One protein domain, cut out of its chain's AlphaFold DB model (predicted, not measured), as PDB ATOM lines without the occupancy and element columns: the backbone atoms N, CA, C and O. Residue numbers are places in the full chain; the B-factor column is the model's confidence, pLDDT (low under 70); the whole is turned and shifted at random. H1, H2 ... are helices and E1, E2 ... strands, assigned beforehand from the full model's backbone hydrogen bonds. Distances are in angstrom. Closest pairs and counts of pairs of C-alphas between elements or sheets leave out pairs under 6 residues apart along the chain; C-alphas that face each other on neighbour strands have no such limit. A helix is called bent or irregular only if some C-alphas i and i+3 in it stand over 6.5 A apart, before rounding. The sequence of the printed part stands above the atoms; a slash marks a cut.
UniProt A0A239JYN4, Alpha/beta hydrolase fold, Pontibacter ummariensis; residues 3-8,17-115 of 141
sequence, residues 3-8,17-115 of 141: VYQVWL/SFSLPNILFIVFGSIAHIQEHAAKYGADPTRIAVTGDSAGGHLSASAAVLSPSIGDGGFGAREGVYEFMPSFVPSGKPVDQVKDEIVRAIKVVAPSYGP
ATOM      1  N   VAL A   3      -2.168 121.014 -11.436       60.97
ATOM      2  CA  VAL A   3      -2.433 119.569 -11.476       60.97
ATOM      3  C   VAL A   3      -1.778 118.925 -10.257       60.97
ATOM      4  O   VAL A   3      -0.554 118.905 -10.148       60.97
ATOM      5  N   TYR A   4      -2.590 118.412  -9.336       61.91
ATOM      6  CA  TYR A   4      -2.140 117.599  -8.212       61.91
ATOM      7  C   TYR A   4      -2.306 116.121  -8.567       61.91
ATOM      8  O   TYR A   4      -3.426 115.633  -8.741       61.91
ATOM      9  N   GLN A   5      -1.183 115.415  -8.702       60.00
ATOM     10  CA  GLN A   5      -1.171 113.978  -8.955       60.00
ATOM     11  C   GLN A   5      -0.957 113.210  -7.648       60.00
ATOM     12  O   GLN A   5       0.070 113.364  -6.988       60.00
ATOM     13  N   VAL A   6      -1.914 112.356  -7.296       61.72
ATOM     14  CA  VAL A   6      -1.850 111.466  -6.139       61.72
ATOM     15  C   VAL A   6      -1.149 110.174  -6.551       61.72
ATOM     16  O   VAL A   6      -1.684 109.398  -7.339       61.72
ATOM     17  N   TRP A   7       0.035 109.931  -5.989       52.91
ATOM     18  CA  TRP A   7       0.750 108.658  -6.090       52.91
ATOM     19  C   TRP A   7       0.887 108.031  -4.705       52.91
ATOM     20  O   TRP A   7       1.470 108.638  -3.808       52.91
ATOM     21  N   LEU A   8       0.456 106.778  -4.547       48.06
ATOM     22  CA  LEU A   8       0.927 105.945  -3.439       48.06
ATOM     23  C   LEU A   8       2.300 105.382  -3.824       48.06
ATOM     24  O   LEU A   8       2.407 104.261  -4.317       48.06
ATOM     25  N   SER A  17      -0.756 104.437  11.044       48.06
ATOM     26  CA  SER A  17      -1.560 103.379  10.425       48.06
ATOM     27  C   SER A  17      -2.078 103.852   9.063       48.06
ATOM     28  O   SER A  17      -2.685 104.919   8.976       48.06
ATOM     29  N   PHE A  18      -1.873 103.047   8.020       58.66
ATOM     30  CA  PHE A  18      -2.406 103.248   6.667       58.66
ATOM     31  C   PHE A  18      -3.926 102.989   6.633       58.66
ATOM     32  O   PHE A  18      -4.420 102.096   5.950       58.66
ATOM     33  N   SER A  19      -4.691 103.731   7.431       77.19
ATOM     34  CA  SER A  19      -6.147 103.726   7.344       77.19
ATOM     35  C   SER A  19      -6.593 104.691   6.243       77.19
ATOM     36  O   SER A  19      -5.966 105.726   6.008       77.19
ATOM     37  N   LEU A  20      -7.693 104.361   5.564       75.19
ATOM     38  CA  LEU A  20      -8.274 105.214   4.524       75.19
ATOM     39  C   LEU A  20      -8.492 106.674   4.994       75.19
ATOM     40  O   LEU A  20      -8.133 107.582   4.244       75.19
ATOM     41  N   PRO A  21      -8.985 106.939   6.225       81.69
ATOM     42  CA  PRO A  21      -9.143 108.307   6.721       81.69
ATOM     43  C   PRO A  21      -7.822 109.072   6.820       81.69
ATOM     44  O   PRO A  21      -7.758 110.222   6.399       81.69
ATOM     45  N   ASN A  22      -6.746 108.422   7.278       85.25
ATOM     46  CA  ASN A  22      -5.433 109.062   7.386       85.25
ATOM     47  C   ASN A  22      -4.888 109.486   6.018       85.25
ATOM     48  O   ASN A  22      -4.290 110.553   5.893       85.25
ATOM     49  N   ILE A  23      -5.126 108.684   4.976       86.19
ATOM     50  CA  ILE A  23      -4.733 109.054   3.611       86.19
ATOM     51  C   ILE A  23      -5.520 110.286   3.146       86.19
ATOM     52  O   ILE A  23      -4.943 111.182   2.535       86.19
ATOM     53  N   LEU A  24      -6.812 110.375   3.468       89.81
ATOM     54  CA  LEU A  24      -7.632 111.534   3.111       89.81
ATOM     55  C   LEU A  24      -7.206 112.805   3.853       89.81
ATOM     56  O   LEU A  24      -7.154 113.866   3.233       89.81
ATOM     57  N   PHE A  25      -6.795 112.702   5.122       91.81
ATOM     58  CA  PHE A  25      -6.192 113.828   5.849       91.81
ATOM     59  C   PHE A  25      -4.978 114.383   5.089       91.81
ATOM     60  O   PHE A  25      -4.847 115.598   4.921       91.81
ATOM     61  N   ILE A  26      -4.122 113.494   4.571       90.62
ATOM     62  CA  ILE A  26      -2.926 113.861   3.800       90.62
ATOM     63  C   ILE A  26      -3.297 114.459   2.440       90.62
ATOM     64  O   ILE A  26      -2.690 115.448   2.029       90.62
ATOM     65  N   VAL A  27      -4.287 113.900   1.740       92.00
ATOM     66  CA  VAL A  27      -4.747 114.421   0.442       92.00
ATOM     67  C   VAL A  27      -5.255 115.855   0.587       92.00
ATOM     68  O   VAL A  27      -4.792 116.739  -0.133       92.00
ATOM     69  N   PHE A  28      -6.141 116.122   1.550       95.19
ATOM     70  CA  PHE A  28      -6.667 117.471   1.765       95.19
ATOM     71  C   PHE A  28      -5.595 118.439   2.266       95.19
ATOM     72  O   PHE A  28      -5.513 119.562   1.771       95.19
ATOM     73  N   GLY A  29      -4.713 117.990   3.166       94.38
ATOM     74  CA  GLY A  29      -3.561 118.781   3.601       94.38
ATOM     75  C   GLY A  29      -2.629 119.145   2.441       94.38
ATOM     76  O   GLY A  29      -2.177 120.283   2.333       94.38
ATOM     77  N   SER A  30      -2.391 118.212   1.518       92.88
ATOM     78  CA  SER A  30      -1.561 118.447   0.332       92.88
ATOM     79  C   SER A  30      -2.186 119.471  -0.616       92.88
ATOM     80  O   SER A  30      -1.480 120.349  -1.109       92.88
ATOM     81  N   ILE A  31      -3.502 119.401  -0.846       93.56
ATOM     82  CA  ILE A  31      -4.213 120.391  -1.665       93.56
ATOM     83  C   ILE A  31      -4.124 121.775  -1.008       93.56
ATOM     84  O   ILE A  31      -3.732 122.730  -1.676       93.56
ATOM     85  N   ALA A  32      -4.394 121.879   0.298       95.62
ATOM     86  CA  ALA A  32      -4.284 123.136   1.038       95.62
ATOM     87  C   ALA A  32      -2.861 123.721   0.980       95.62
ATOM     88  O   ALA A  32      -2.683 124.917   0.752       95.62
ATOM     89  N   HIS A  33      -1.836 122.877   1.120       94.50
ATOM     90  CA  HIS A  33      -0.437 123.291   1.011       94.50
ATOM     91  C   HIS A  33      -0.104 123.828  -0.383       94.50
ATOM     92  O   HIS A  33       0.590 124.836  -0.517       94.50
ATOM     93  N   ILE A  34      -0.597 123.171  -1.431       91.50
ATOM     94  CA  ILE A  34      -0.419 123.615  -2.815       91.50
ATOM     95  C   ILE A  34      -1.123 124.950  -3.062       91.50
ATOM     96  O   ILE A  34      -0.536 125.816  -3.704       91.50
ATOM     97  N   GLN A  35      -2.343 125.132  -2.551       93.56
ATOM     98  CA  GLN A  35      -3.076 126.394  -2.677       93.56
ATOM     99  C   GLN A  35      -2.337 127.546  -1.988       93.56
ATOM    100  O   GLN A  35      -2.150 128.592  -2.603       93.56
ATOM    101  N   GLU A  36      -1.848 127.331  -0.765       94.56
ATOM    102  CA  GLU A  36      -1.077 128.328  -0.007       94.56
ATOM    103  C   GLU A  36       0.182 128.782  -0.762       94.56
ATOM    104  O   GLU A  36       0.540 129.957  -0.766       94.56
ATOM    105  N   HIS A  37       0.837 127.856  -1.464       93.38
ATOM    106  CA  HIS A  37       2.093 128.117  -2.168       93.38
ATOM    107  C   HIS A  37       1.928 128.298  -3.683       93.38
ATOM    108  O   HIS A  37       2.927 128.376  -4.398       93.38
ATOM    109  N   ALA A  38       0.700 128.404  -4.196       89.00
ATOM    110  CA  ALA A  38       0.405 128.440  -5.629       89.00
ATOM    111  C   ALA A  38       1.164 129.548  -6.380       89.00
ATOM    112  O   ALA A  38       1.690 129.316  -7.471       89.00
ATOM    113  N   ALA A  39       1.303 130.723  -5.756       87.50
ATOM    114  CA  ALA A  39       2.040 131.856  -6.310       87.50
ATOM    115  C   ALA A  39       3.516 131.520  -6.599       87.50
ATOM    116  O   ALA A  39       4.056 131.948  -7.617       87.50
ATOM    117  N   LYS A  40       4.155 130.686  -5.762       89.50
ATOM    118  CA  LYS A  40       5.541 130.223  -5.964       89.50
ATOM    119  C   LYS A  40       5.692 129.382  -7.233       89.50
ATOM    120  O   LYS A  40       6.773 129.327  -7.810       89.50
ATOM    121  N   TYR A  41       4.616 128.729  -7.657       83.69
ATOM    122  CA  TYR A  41       4.577 127.876  -8.842       83.69
ATOM    123  C   TYR A  41       4.012 128.597 -10.075       83.69
ATOM    124  O   TYR A  41       3.845 127.964 -11.114       83.69
ATOM    125  N   GLY A  42       3.696 129.897  -9.972       85.12
ATOM    126  CA  GLY A  42       3.057 130.658 -11.051       85.12
ATOM    127  C   GLY A  42       1.649 130.159 -11.385       85.12
ATOM    128  O   GLY A  42       1.218 130.246 -12.532       85.12
ATOM    129  N   ALA A  43       0.949 129.581 -10.408       84.81
ATOM    130  CA  ALA A  43      -0.312 128.903 -10.638       84.81
ATOM    131  C   ALA A  43      -1.478 129.529  -9.861       84.81
ATOM    132  O   ALA A  43      -1.292 130.223  -8.866       84.81
ATOM    133  N   ASP A  44      -2.695 129.273 -10.339       89.19
ATOM    134  CA  ASP A  44      -3.936 129.792  -9.760       89.19
ATOM    135  C   ASP A  44      -4.471 128.830  -8.676       89.19
ATOM    136  O   ASP A  44      -4.877 127.712  -9.023       89.19
ATOM    137  N   PRO A  45      -4.499 129.232  -7.387       91.50
ATOM    138  CA  PRO A  45      -4.968 128.386  -6.287       91.50
ATOM    139  C   PRO A  45      -6.472 128.086  -6.342       91.50
ATOM    140  O   PRO A  45      -6.941 127.169  -5.670       91.50
ATOM    141  N   THR A  46      -7.242 128.829  -7.142       93.06
ATOM    142  CA  THR A  46      -8.693 128.643  -7.300       93.06
ATOM    143  C   THR A  46      -9.050 127.617  -8.379       93.06
ATOM    144  O   THR A  46     -10.228 127.336  -8.620       93.06
ATOM    145  N   ARG A  47      -8.040 127.040  -9.042       89.31
ATOM    146  CA  ARG A  47      -8.198 126.084 -10.144       89.31
ATOM    147  C   ARG A  47      -7.283 124.879  -9.976       89.31
ATOM    148  O   ARG A  47      -6.187 124.837 -10.541       89.31
ATOM    149  N   ILE A  48      -7.780 123.878  -9.260       88.06
ATOM    150  CA  ILE A  48      -7.119 122.599  -9.007       88.06
ATOM    151  C   ILE A  48      -7.725 121.502  -9.890       88.06
ATOM    152  O   ILE A  48      -8.943 121.343  -9.981       88.06
ATOM    153  N   ALA A  49      -6.855 120.719 -10.516       86.75
ATOM    154  CA  ALA A  49      -7.152 119.433 -11.123       86.75
ATOM    155  C   ALA A  49      -6.538 118.331 -10.251       86.75
ATOM    156  O   ALA A  49      -5.359 118.423  -9.904       86.75
ATOM    157  N   VAL A  50      -7.306 117.295  -9.909       85.94
ATOM    158  CA  VAL A  50      -6.808 116.142  -9.140       85.94
ATOM    159  C   VAL A  50      -6.776 114.911 -10.037       85.94
ATOM    160  O   VAL A  50      -7.741 114.610 -10.732       85.94
ATOM    161  N   THR A  51      -5.667 114.186 -10.042       85.31
ATOM    162  CA  THR A  51      -5.503 112.971 -10.850       85.31
ATOM    163  C   THR A  51      -4.707 111.925 -10.089       85.31
ATOM    164  O   THR A  51      -3.971 112.251  -9.165       85.31
ATOM    165  N   GLY A  52      -4.808 110.665 -10.486       80.25
ATOM    166  CA  GLY A  52      -3.962 109.597  -9.970       80.25
ATOM    167  C   GLY A  52      -4.257 108.275 -10.659       80.25
ATOM    168  O   GLY A  52      -5.298 108.133 -11.307       80.25
ATOM    169  N   ASP A  53      -3.345 107.320 -10.510       75.75
ATOM    170  CA  ASP A  53      -3.467 105.977 -11.067       75.75
ATOM    171  C   ASP A  53      -3.633 104.902  -9.996       75.75
ATOM    172  O   ASP A  53      -3.174 105.044  -8.860       75.75
ATOM    173  N   SER A  54      -4.345 103.825 -10.338       80.31
ATOM    174  CA  SER A  54      -4.642 102.725  -9.415       80.31
ATOM    175  C   SER A  54      -5.334 103.234  -8.136       80.31
ATOM    176  O   SER A  54      -6.390 103.867  -8.202       80.31
ATOM    177  N   ALA A  55      -4.740 103.019  -6.963       75.50
ATOM    178  CA  ALA A  55      -5.214 103.581  -5.704       75.50
ATOM    179  C   ALA A  55      -5.232 105.124  -5.705       75.50
ATOM    180  O   ALA A  55      -6.109 105.722  -5.090       75.50
ATOM    181  N   GLY A  56      -4.333 105.778  -6.446       76.06
ATOM    182  CA  GLY A  56      -4.359 107.224  -6.676       76.06
ATOM    183  C   GLY A  56      -5.585 107.680  -7.469       76.06
ATOM    184  O   GLY A  56      -6.114 108.758  -7.210       76.06
ATOM    185  N   GLY A  57      -6.095 106.839  -8.376       79.31
ATOM    186  CA  GLY A  57      -7.344 107.091  -9.097       79.31
ATOM    187  C   GLY A  57      -8.534 107.113  -8.142       79.31
ATOM    188  O   GLY A  57      -9.294 108.082  -8.128       79.31
ATOM    189  N   HIS A  58      -8.630 106.112  -7.263       83.19
ATOM    190  CA  HIS A  58      -9.628 106.097  -6.192       83.19
ATOM    191  C   HIS A  58      -9.513 107.341  -5.299       83.19
ATOM    192  O   HIS A  58     -10.507 108.016  -5.062       83.19
ATOM    193  N   LEU A  59      -8.305 107.698  -4.856       87.00
ATOM    194  CA  LEU A  59      -8.084 108.870  -4.003       87.00
ATOM    195  C   LEU A  59      -8.436 110.190  -4.692       87.00
ATOM    196  O   LEU A  59      -8.966 111.085  -4.041       87.00
ATOM    197  N   SER A  60      -8.187 110.306  -5.997       84.88
ATOM    198  CA  SER A  60      -8.589 111.482  -6.767       84.88
ATOM    199  C   SER A  60     -10.113 111.647  -6.770       84.88
ATOM    200  O   SER A  60     -10.610 112.736  -6.488       84.88
ATOM    201  N   ALA A  61     -10.858 110.554  -6.986       85.88
ATOM    202  CA  ALA A  61     -12.317 110.540  -6.915       85.88
ATOM    203  C   ALA A  61     -12.815 110.858  -5.498       85.88
ATOM    204  O   ALA A  61     -13.686 111.712  -5.323       85.88
ATOM    205  N   SER A  62     -12.211 110.241  -4.482       90.31
ATOM    206  CA  SER A  62     -12.532 110.503  -3.080       90.31
ATOM    207  C   SER A  62     -12.287 111.959  -2.691       90.31
ATOM    208  O   SER A  62     -13.077 112.506  -1.933       90.31
ATOM    209  N   ALA A  63     -11.258 112.619  -3.231       90.31
ATOM    210  CA  ALA A  63     -10.989 114.027  -2.948       90.31
ATOM    211  C   ALA A  63     -12.143 114.941  -3.384       90.31
ATOM    212  O   ALA A  63     -12.501 115.845  -2.640       90.31
ATOM    213  N   ALA A  64     -12.758 114.692  -4.546       90.25
ATOM    214  CA  ALA A  64     -13.921 115.466  -4.990       90.25
ATOM    215  C   ALA A  64     -15.190 115.150  -4.192       90.25
ATOM    216  O   ALA A  64     -15.965 116.050  -3.884       90.25
ATOM    217  N   VAL A  65     -15.420 113.874  -3.877       92.00
ATOM    218  CA  VAL A  65     -16.656 113.449  -3.202       92.00
ATOM    219  C   VAL A  65     -16.640 113.815  -1.719       92.00
ATOM    220  O   VAL A  65     -17.666 114.207  -1.173       92.00
ATOM    221  N   LEU A  66     -15.483 113.696  -1.065       94.62
ATOM    222  CA  LEU A  66     -15.347 113.827   0.385       94.62
ATOM    223  C   LEU A  66     -14.813 115.193   0.826       94.62
ATOM    224  O   LEU A  66     -14.775 115.450   2.026       94.62
ATOM    225  N   SER A  67     -14.438 116.096  -0.092       94.94
ATOM    226  CA  SER A  67     -14.027 117.457   0.287       94.94
ATOM    227  C   SER A  67     -15.073 118.234   1.103       94.94
ATOM    228  O   SER A  67     -14.661 118.987   1.982       94.94
ATOM    229  N   PRO A  68     -16.402 118.063   0.917       96.06
ATOM    230  CA  PRO A  68     -17.383 118.705   1.797       96.06
ATOM    231  C   PRO A  68     -17.352 118.190   3.244       96.06
ATOM    232  O   PRO A  68     -17.863 118.864   4.132       96.06
ATOM    233  N   SER A  69     -16.756 117.019   3.486       95.31
ATOM    234  CA  SER A  69     -16.587 116.414   4.812       95.31
ATOM    235  C   SER A  69     -15.273 116.820   5.490       95.31
ATOM    236  O   SER A  69     -14.891 116.219   6.489       95.31
ATOM    237  N   ILE A  70     -14.544 117.807   4.965       96.38
ATOM    238  CA  ILE A  70     -13.396 118.396   5.665       96.38
ATOM    239  C   ILE A  70     -13.898 119.124   6.918       96.38
ATOM    240  O   ILE A  70     -14.822 119.930   6.833       96.38
ATOM    241  N   GLY A  71     -13.272 118.862   8.063       94.88
ATOM    242  CA  GLY A  71     -13.666 119.434   9.351       94.88
ATOM    243  C   GLY A  71     -12.753 118.976  10.488       94.88
ATOM    244  O   GLY A  71     -11.885 118.125  10.287       94.88
ATOM    245  N   ASP A  72     -12.928 119.554  11.673       93.62
ATOM    246  CA  ASP A  72     -12.121 119.293  12.872       93.62
ATOM    247  C   ASP A  72     -12.864 118.491  13.961       93.62
ATOM    248  O   ASP A  72     -12.292 118.179  15.006       93.62
ATOM    249  N   GLY A  73     -14.104 118.066  13.701       88.75
ATOM    250  CA  GLY A  73     -14.933 117.251  14.591       88.75
ATOM    251  C   GLY A  73     -14.436 115.815  14.792       88.75
ATOM    252  O   GLY A  73     -14.871 115.133  15.725       88.75
ATOM    253  N   GLY A  74     -13.484 115.380  13.962       86.75
ATOM    254  CA  GLY A  74     -12.790 114.099  14.054       86.75
ATOM    255  C   GLY A  74     -13.511 112.949  13.348       86.75
ATOM    256  O   GLY A  74     -14.733 112.822  13.383       86.75
ATOM    257  N   PHE A  75     -12.739 112.058  12.725       87.25
ATOM    258  CA  PHE A  75     -13.287 110.918  11.994       87.25
ATOM    259  C   PHE A  75     -13.702 109.790  12.949       87.25
ATOM    260  O   PHE A  75     -12.849 109.093  13.500       87.25
ATOM    261  N   GLY A  76     -15.008 109.598  13.150       86.69
ATOM    262  CA  GLY A  76     -15.556 108.563  14.032       86.69
ATOM    263  C   GLY A  76     -15.335 108.830  15.524       86.69
ATOM    264  O   GLY A  76     -15.520 107.927  16.336       86.69
ATOM    265  N   ALA A  77     -14.935 110.050  15.898       84.38
ATOM    266  CA  ALA A  77     -14.741 110.439  17.297       84.38
ATOM    267  C   ALA A  77     -16.073 110.578  18.054       84.38
ATOM    268  O   ALA A  77     -16.120 110.442  19.277       84.38
ATOM    269  N   ARG A  78     -17.156 110.858  17.323       87.75
ATOM    270  CA  ARG A  78     -18.536 110.917  17.813       87.75
ATOM    271  C   ARG A  78     -19.423 110.170  16.825       87.75
ATOM    272  O   ARG A  78     -19.127 110.133  15.631       87.75
ATOM    273  N   GLU A  79     -20.503 109.582  17.321       87.88
ATOM    274  CA  GLU A  79     -21.469 108.887  16.471       87.88
ATOM    275  C   GLU A  79     -22.002 109.831  15.382       87.88
ATOM    276  O   GLU A  79     -22.399 110.961  15.662       87.88
ATOM    277  N   GLY A  80     -21.948 109.383  14.124       86.62
ATOM    278  CA  GLY A  80     -22.388 110.165  12.966       86.62
ATOM    279  C   GLY A  80     -21.419 111.256  12.485       86.62
ATOM    280  O   GLY A  80     -21.711 111.890  11.474       86.62
ATOM    281  N   VAL A  81     -20.271 111.466  13.142       88.25
ATOM    282  CA  VAL A  81     -19.272 112.465  12.727       88.25
ATOM    283  C   VAL A  81     -18.125 111.784  11.986       88.25
ATOM    284  O   VAL A  81     -17.385 110.982  12.556       88.25
ATOM    285  N   TYR A  82     -17.968 112.117  10.705       90.94
ATOM    286  CA  TYR A  82     -16.945 111.560   9.816       90.94
ATOM    287  C   TYR A  82     -16.199 112.680   9.097       90.94
ATOM    288  O   TYR A  82     -16.239 112.795   7.874       90.94
ATOM    289  N   GLU A  83     -15.548 113.530   9.884       94.06
ATOM    290  CA  GLU A  83     -14.848 114.697   9.361       94.06
ATOM    291  C   GLU A  83     -13.363 114.422   9.127       94.06
ATOM    292  O   GLU A  83     -12.681 113.795   9.945       94.06
ATOM    293  N   PHE A  84     -12.865 114.896   7.986       93.19
ATOM    294  CA  PHE A  84     -11.483 114.718   7.568       93.19
ATOM    295  C   PHE A  84     -10.660 115.968   7.850       93.19
ATOM    296  O   PHE A  84     -10.614 116.885   7.030       93.19
ATOM    297  N   MET A  85      -9.972 115.979   8.993       94.44
ATOM    298  CA  MET A  85      -9.067 117.070   9.344       94.44
ATOM    299  C   MET A  85      -7.858 117.063   8.399       94.44
ATOM    300  O   MET A  85      -7.131 116.065   8.360       94.44
ATOM    301  N   PRO A  86      -7.605 118.141   7.633       94.62
ATOM    302  CA  PRO A  86      -6.438 118.209   6.769       94.62
ATOM    303  C   PRO A  86      -5.153 118.104   7.594       94.62
ATOM    304  O   PRO A  86      -5.010 118.757   8.627       94.62
ATOM    305  N   SER A  87      -4.177 117.333   7.114       93.50
ATOM    306  CA  SER A  87      -2.871 117.207   7.778       93.50
ATOM    307  C   SER A  87      -2.056 118.507   7.750       93.50
ATOM    308  O   SER A  87      -1.061 118.632   8.458       93.50
ATOM    309  N   PHE A  88      -2.454 119.455   6.899       94.50
ATOM    310  CA  PHE A  88      -1.910 120.800   6.806       94.50
ATOM    311  C   PHE A  88      -3.064 121.797   6.700       94.50
ATOM    312  O   PHE A  88      -3.924 121.672   5.828       94.50
ATOM    313  N   VAL A  89      -3.045 122.799   7.573       95.69
ATOM    314  CA  VAL A  89      -3.972 123.932   7.583       95.69
ATOM    315  C   VAL A  89      -3.117 125.201   7.554       95.69
ATOM    316  O   VAL A  89      -2.235 125.335   8.408       95.69
ATOM    317  N   PRO A  90      -3.319 126.117   6.585       94.56
ATOM    318  CA  PRO A  90      -2.594 127.381   6.543       94.56
ATOM    319  C   PRO A  90      -2.708 128.160   7.854       94.56
ATOM    320  O   PRO A  90      -3.768 128.198   8.483       94.56
ATOM    321  N   SER A  91      -1.613 128.804   8.260       93.44
ATOM    322  CA  SER A  91      -1.590 129.568   9.508       93.44
ATOM    323  C   SER A  91      -2.646 130.676   9.487       93.44
ATOM    324  O   SER A  91      -2.760 131.418   8.514       93.44
ATOM    325  N   GLY A  92      -3.439 130.774  10.555       92.69
ATOM    326  CA  GLY A  92      -4.491 131.785  10.684       92.69
ATOM    327  C   GLY A  92      -5.755 131.530   9.856       92.69
ATOM    328  O   GLY A  92      -6.650 132.371   9.882       92.69
ATOM    329  N   LYS A  93      -5.868 130.391   9.155       94.75
ATOM    330  CA  LYS A  93      -7.060 130.041   8.375       94.75
ATOM    331  C   LYS A  93      -7.917 129.000   9.118       94.75
ATOM    332  O   LYS A  93      -7.391 127.943   9.468       94.75
ATOM    333  N   PRO A  94      -9.217 129.251   9.362       96.25
ATOM    334  CA  PRO A  94     -10.097 128.252   9.963       96.25
ATOM    335  C   PRO A  94     -10.347 127.085   8.998       96.25
ATOM    336  O   PRO A  94     -10.375 127.265   7.779       96.25
ATOM    337  N   VAL A  95     -10.568 125.885   9.542       96.31
ATOM    338  CA  VAL A  95     -10.745 124.651   8.749       96.31
ATOM    339  C   VAL A  95     -11.942 124.752   7.803       96.31
ATOM    340  O   VAL A  95     -11.844 124.330   6.653       96.31
ATOM    341  N   ASP A  96     -13.028 125.395   8.229       96.31
ATOM    342  CA  ASP A  96     -14.191 125.639   7.371       96.31
ATOM    343  C   ASP A  96     -13.860 126.477   6.137       96.31
ATOM    344  O   ASP A  96     -14.379 126.208   5.055       96.31
ATOM    345  N   GLN A  97     -12.961 127.454   6.270       97.12
ATOM    346  CA  GLN A  97     -12.499 128.233   5.127       97.12
ATOM    347  C   GLN A  97     -11.631 127.376   4.196       97.12
ATOM    348  O   GLN A  97     -11.779 127.468   2.980       97.12
ATOM    349  N   VAL A  98     -10.764 126.514   4.745       96.88
ATOM    350  CA  VAL A  98      -9.965 125.566   3.947       96.88
ATOM    351  C   VAL A  98     -10.866 124.615   3.160       96.88
ATOM    352  O   VAL A  98     -10.668 124.446   1.959       96.88
ATOM    353  N   LYS A  99     -11.884 124.038   3.806       97.31
ATOM    354  CA  LYS A  99     -12.916 123.210   3.164       97.31
ATOM    355  C   LYS A  99     -13.531 123.939   1.975       97.31
ATOM    356  O   LYS A  99     -13.515 123.438   0.855       97.31
ATOM    357  N   ASP A 100     -14.039 125.135   2.224       97.56
ATOM    358  CA  ASP A 100     -14.712 125.971   1.242       97.56
ATOM    359  C   ASP A 100     -13.824 126.315   0.036       97.56
ATOM    360  O   ASP A 100     -14.263 126.268  -1.116       97.56
ATOM    361  N   GLU A 101     -12.561 126.653   0.293       96.62
ATOM    362  CA  GLU A 101     -11.564 126.930  -0.738       96.62
ATOM    363  C   GLU A 101     -11.236 125.683  -1.566       96.62
ATOM    364  O   GLU A 101     -11.197 125.771  -2.794       96.62
ATOM    365  N   ILE A 102     -11.057 124.521  -0.933       95.44
ATOM    366  CA  ILE A 102     -10.785 123.252  -1.623       95.44
ATOM    367  C   ILE A 102     -11.980 122.841  -2.487       95.44
ATOM    368  O   ILE A 102     -11.811 122.589  -3.681       95.44
ATOM    369  N   VAL A 103     -13.189 122.830  -1.915       96.06
ATOM    370  CA  VAL A 103     -14.431 122.452  -2.612       96.06
ATOM    371  C   VAL A 103     -14.641 123.318  -3.853       96.06
ATOM    372  O   VAL A 103     -14.963 122.805  -4.922       96.06
ATOM    373  N   ARG A 104     -14.425 124.635  -3.748       95.12
ATOM    374  CA  ARG A 104     -14.578 125.545  -4.895       95.12
ATOM    375  C   ARG A 104     -13.455 125.412  -5.917       95.12
ATOM    376  O   ARG A 104     -13.685 125.710  -7.094       95.12
ATOM    377  N   ALA A 105     -12.255 125.027  -5.491       92.19
ATOM    378  CA  ALA A 105     -11.086 125.011  -6.356       92.19
ATOM    379  C   ALA A 105     -10.943 123.733  -7.185       92.19
ATOM    380  O   ALA A 105     -10.398 123.813  -8.285       92.19
ATOM    381  N   ILE A 106     -11.432 122.580  -6.717       90.12
ATOM    382  CA  ILE A 106     -11.418 121.337  -7.503       90.12
ATOM    383  C   ILE A 106     -12.354 121.504  -8.710       90.12
ATOM    384  O   ILE A 106     -13.574 121.521  -8.578       90.12
ATOM    385  N   LYS A 107     -11.779 121.658  -9.907       88.06
ATOM    386  CA  LYS A 107     -12.529 121.837 -11.167       88.06
ATOM    387  C   LYS A 107     -12.700 120.543 -11.943       88.06
ATOM    388  O   LYS A 107     -13.682 120.380 -12.656       88.06
ATOM    389  N   VAL A 108     -11.725 119.649 -11.832       85.38
ATOM    390  CA  VAL A 108     -11.715 118.383 -12.556       85.38
ATOM    391  C   VAL A 108     -11.026 117.317 -11.722       85.38
ATOM    392  O   VAL A 108     -10.015 117.576 -11.062       85.38
ATOM    393  N   VAL A 109     -11.579 116.111 -11.784       82.94
ATOM    394  CA  VAL A 109     -10.952 114.904 -11.265       82.94
ATOM    395  C   VAL A 109     -10.835 113.892 -12.388       82.94
ATOM    396  O   VAL A 109     -11.821 113.577 -13.050       82.94
ATOM    397  N   ALA A 110      -9.620 113.399 -12.602       79.81
ATOM    398  CA  ALA A 110      -9.305 112.420 -13.629       79.81
ATOM    399  C   ALA A 110      -8.753 111.143 -12.970       79.81
ATOM    400  O   ALA A 110      -7.539 111.031 -12.776       79.81
ATOM    401  N   PRO A 111      -9.614 110.176 -12.598       74.69
ATOM    402  CA  PRO A 111      -9.145 108.875 -12.150       74.69
ATOM    403  C   PRO A 111      -8.607 108.120 -13.371       74.69
ATOM    404  O   PRO A 111      -9.375 107.725 -14.246       74.69
ATOM    405  N   SER A 112      -7.290 107.940 -13.466       61.53
ATOM    406  CA  SER A 112      -6.688 107.240 -14.601       61.53
ATOM    407  C   SER A 112      -6.388 105.788 -14.236       61.53
ATOM    408  O   SER A 112      -5.446 105.497 -13.510       61.53
ATOM    409  N   TYR A 113      -7.167 104.834 -14.745       53.03
ATOM    410  CA  TYR A 113      -6.749 103.427 -14.767       53.03
ATOM    411  C   TYR A 113      -6.111 103.124 -16.129       53.03
ATOM    412  O   TYR A 113      -6.755 102.588 -17.024       53.03
ATOM    413  N   GLY A 114      -4.843 103.506 -16.298       41.25
ATOM    414  CA  GLY A 114      -4.035 103.170 -17.475       41.25
ATOM    415  C   GLY A 114      -2.891 104.165 -17.706       41.25
ATOM    416  O   GLY A 114      -2.984 105.299 -17.246       41.25
ATOM    417  N   PRO A 115      -1.800 103.774 -18.393       42.38
ATOM    418  CA  PRO A 115      -0.647 104.635 -18.652       42.38
ATOM    419  C   PRO A 115      -1.044 105.730 -19.652       42.38
ATOM    420  O   PRO A 115      -0.837 105.610 -20.854       42.38
TER     421      PRO A 115
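This is residues 3 to 8 and 17 to 115 of the 141 residues of the protein "Alpha/beta hydrolase fold" of Pontibacter ummariensis (UniProt A0A239JYN4). A small parallel sheet of three strands has H3 and H1 over one face and its other face bare; H1, H3 and H4 pack crosswise on one another, and a long loop, residues 70 to 94, winds from H3 to H4. The printed part has 105 residues, with four named helices and three named strands that follow along the chain as E1 H1 H2 E2 H3 H4 E3; the sheet's order is E1 E2 E3, all parallel. The class is mixed, helices and strands; the whole is compact, with a radius of gyration of the C-alphas of 13.3 A and spans of 40 by 33 by 22 A.

Find C-alpha 3 at (-2.433, 119.569, -11.476), where E1, residues 3 to 6, begins. H1, residues 20 to 36, runs 24.6 A; H2 is residues 38 to 41. E2, residues 48 to 53, spans 17.1 A, and H3, residues 55 to 69, 20.1 A; H3 is irregular, with C-alphas 65 and 68 7.3 A apart. H4, residues 95 to 105, spans 15.1 A, and E3, residues 106 to 112, runs 16.5 A to C-alpha 112 at (-6.688, 107.240, -14.601).

Look at inner strand E2: N 4 and O 49 of E1 and E2 are 2.8 A apart, and N 110 and O 50 of E3 and E2 2.9 A, within hydrogen-bond range. H1 and H3 lie on the same face, two layers with the sheet, at heights of 8.9 A and 8.8 A; H3 runs along the strands, at 11 degrees to E3 on the local plane. With residues 24 to 28 alone H1 touches H3, about perpendicular at 77 degrees, closest at the C-alphas of Val 27 and Ala 63, 7.1 A. With residues 64 to 69 alone H3 touches H4, closest at the C-alphas of Ser 67 and Val 103, 5.8 A. E2, H3, H4 and E3 make a strand-helix-strand unit, parallel neighbour strands joined through helices, with a right-handed crossover. H2 is not on the sheet and is apart from H3. Every O i to N i+4 pair is within hydrogen-bond range in H1 and H4, and 9 of 11 in H3; H2 is too short for one.

The C-alphas farthest apart, of Gly 42 and Glu 79, are 42.8 A apart. Residues 9 to 16 are not printed; C-alphas 8 and 17 are 14.3 A apart across the cut. The link H3 to H4 is long, 25 residues. Look for pLDDT under 70 at residues 3 to 8, 17 to 18 and 112 to 115.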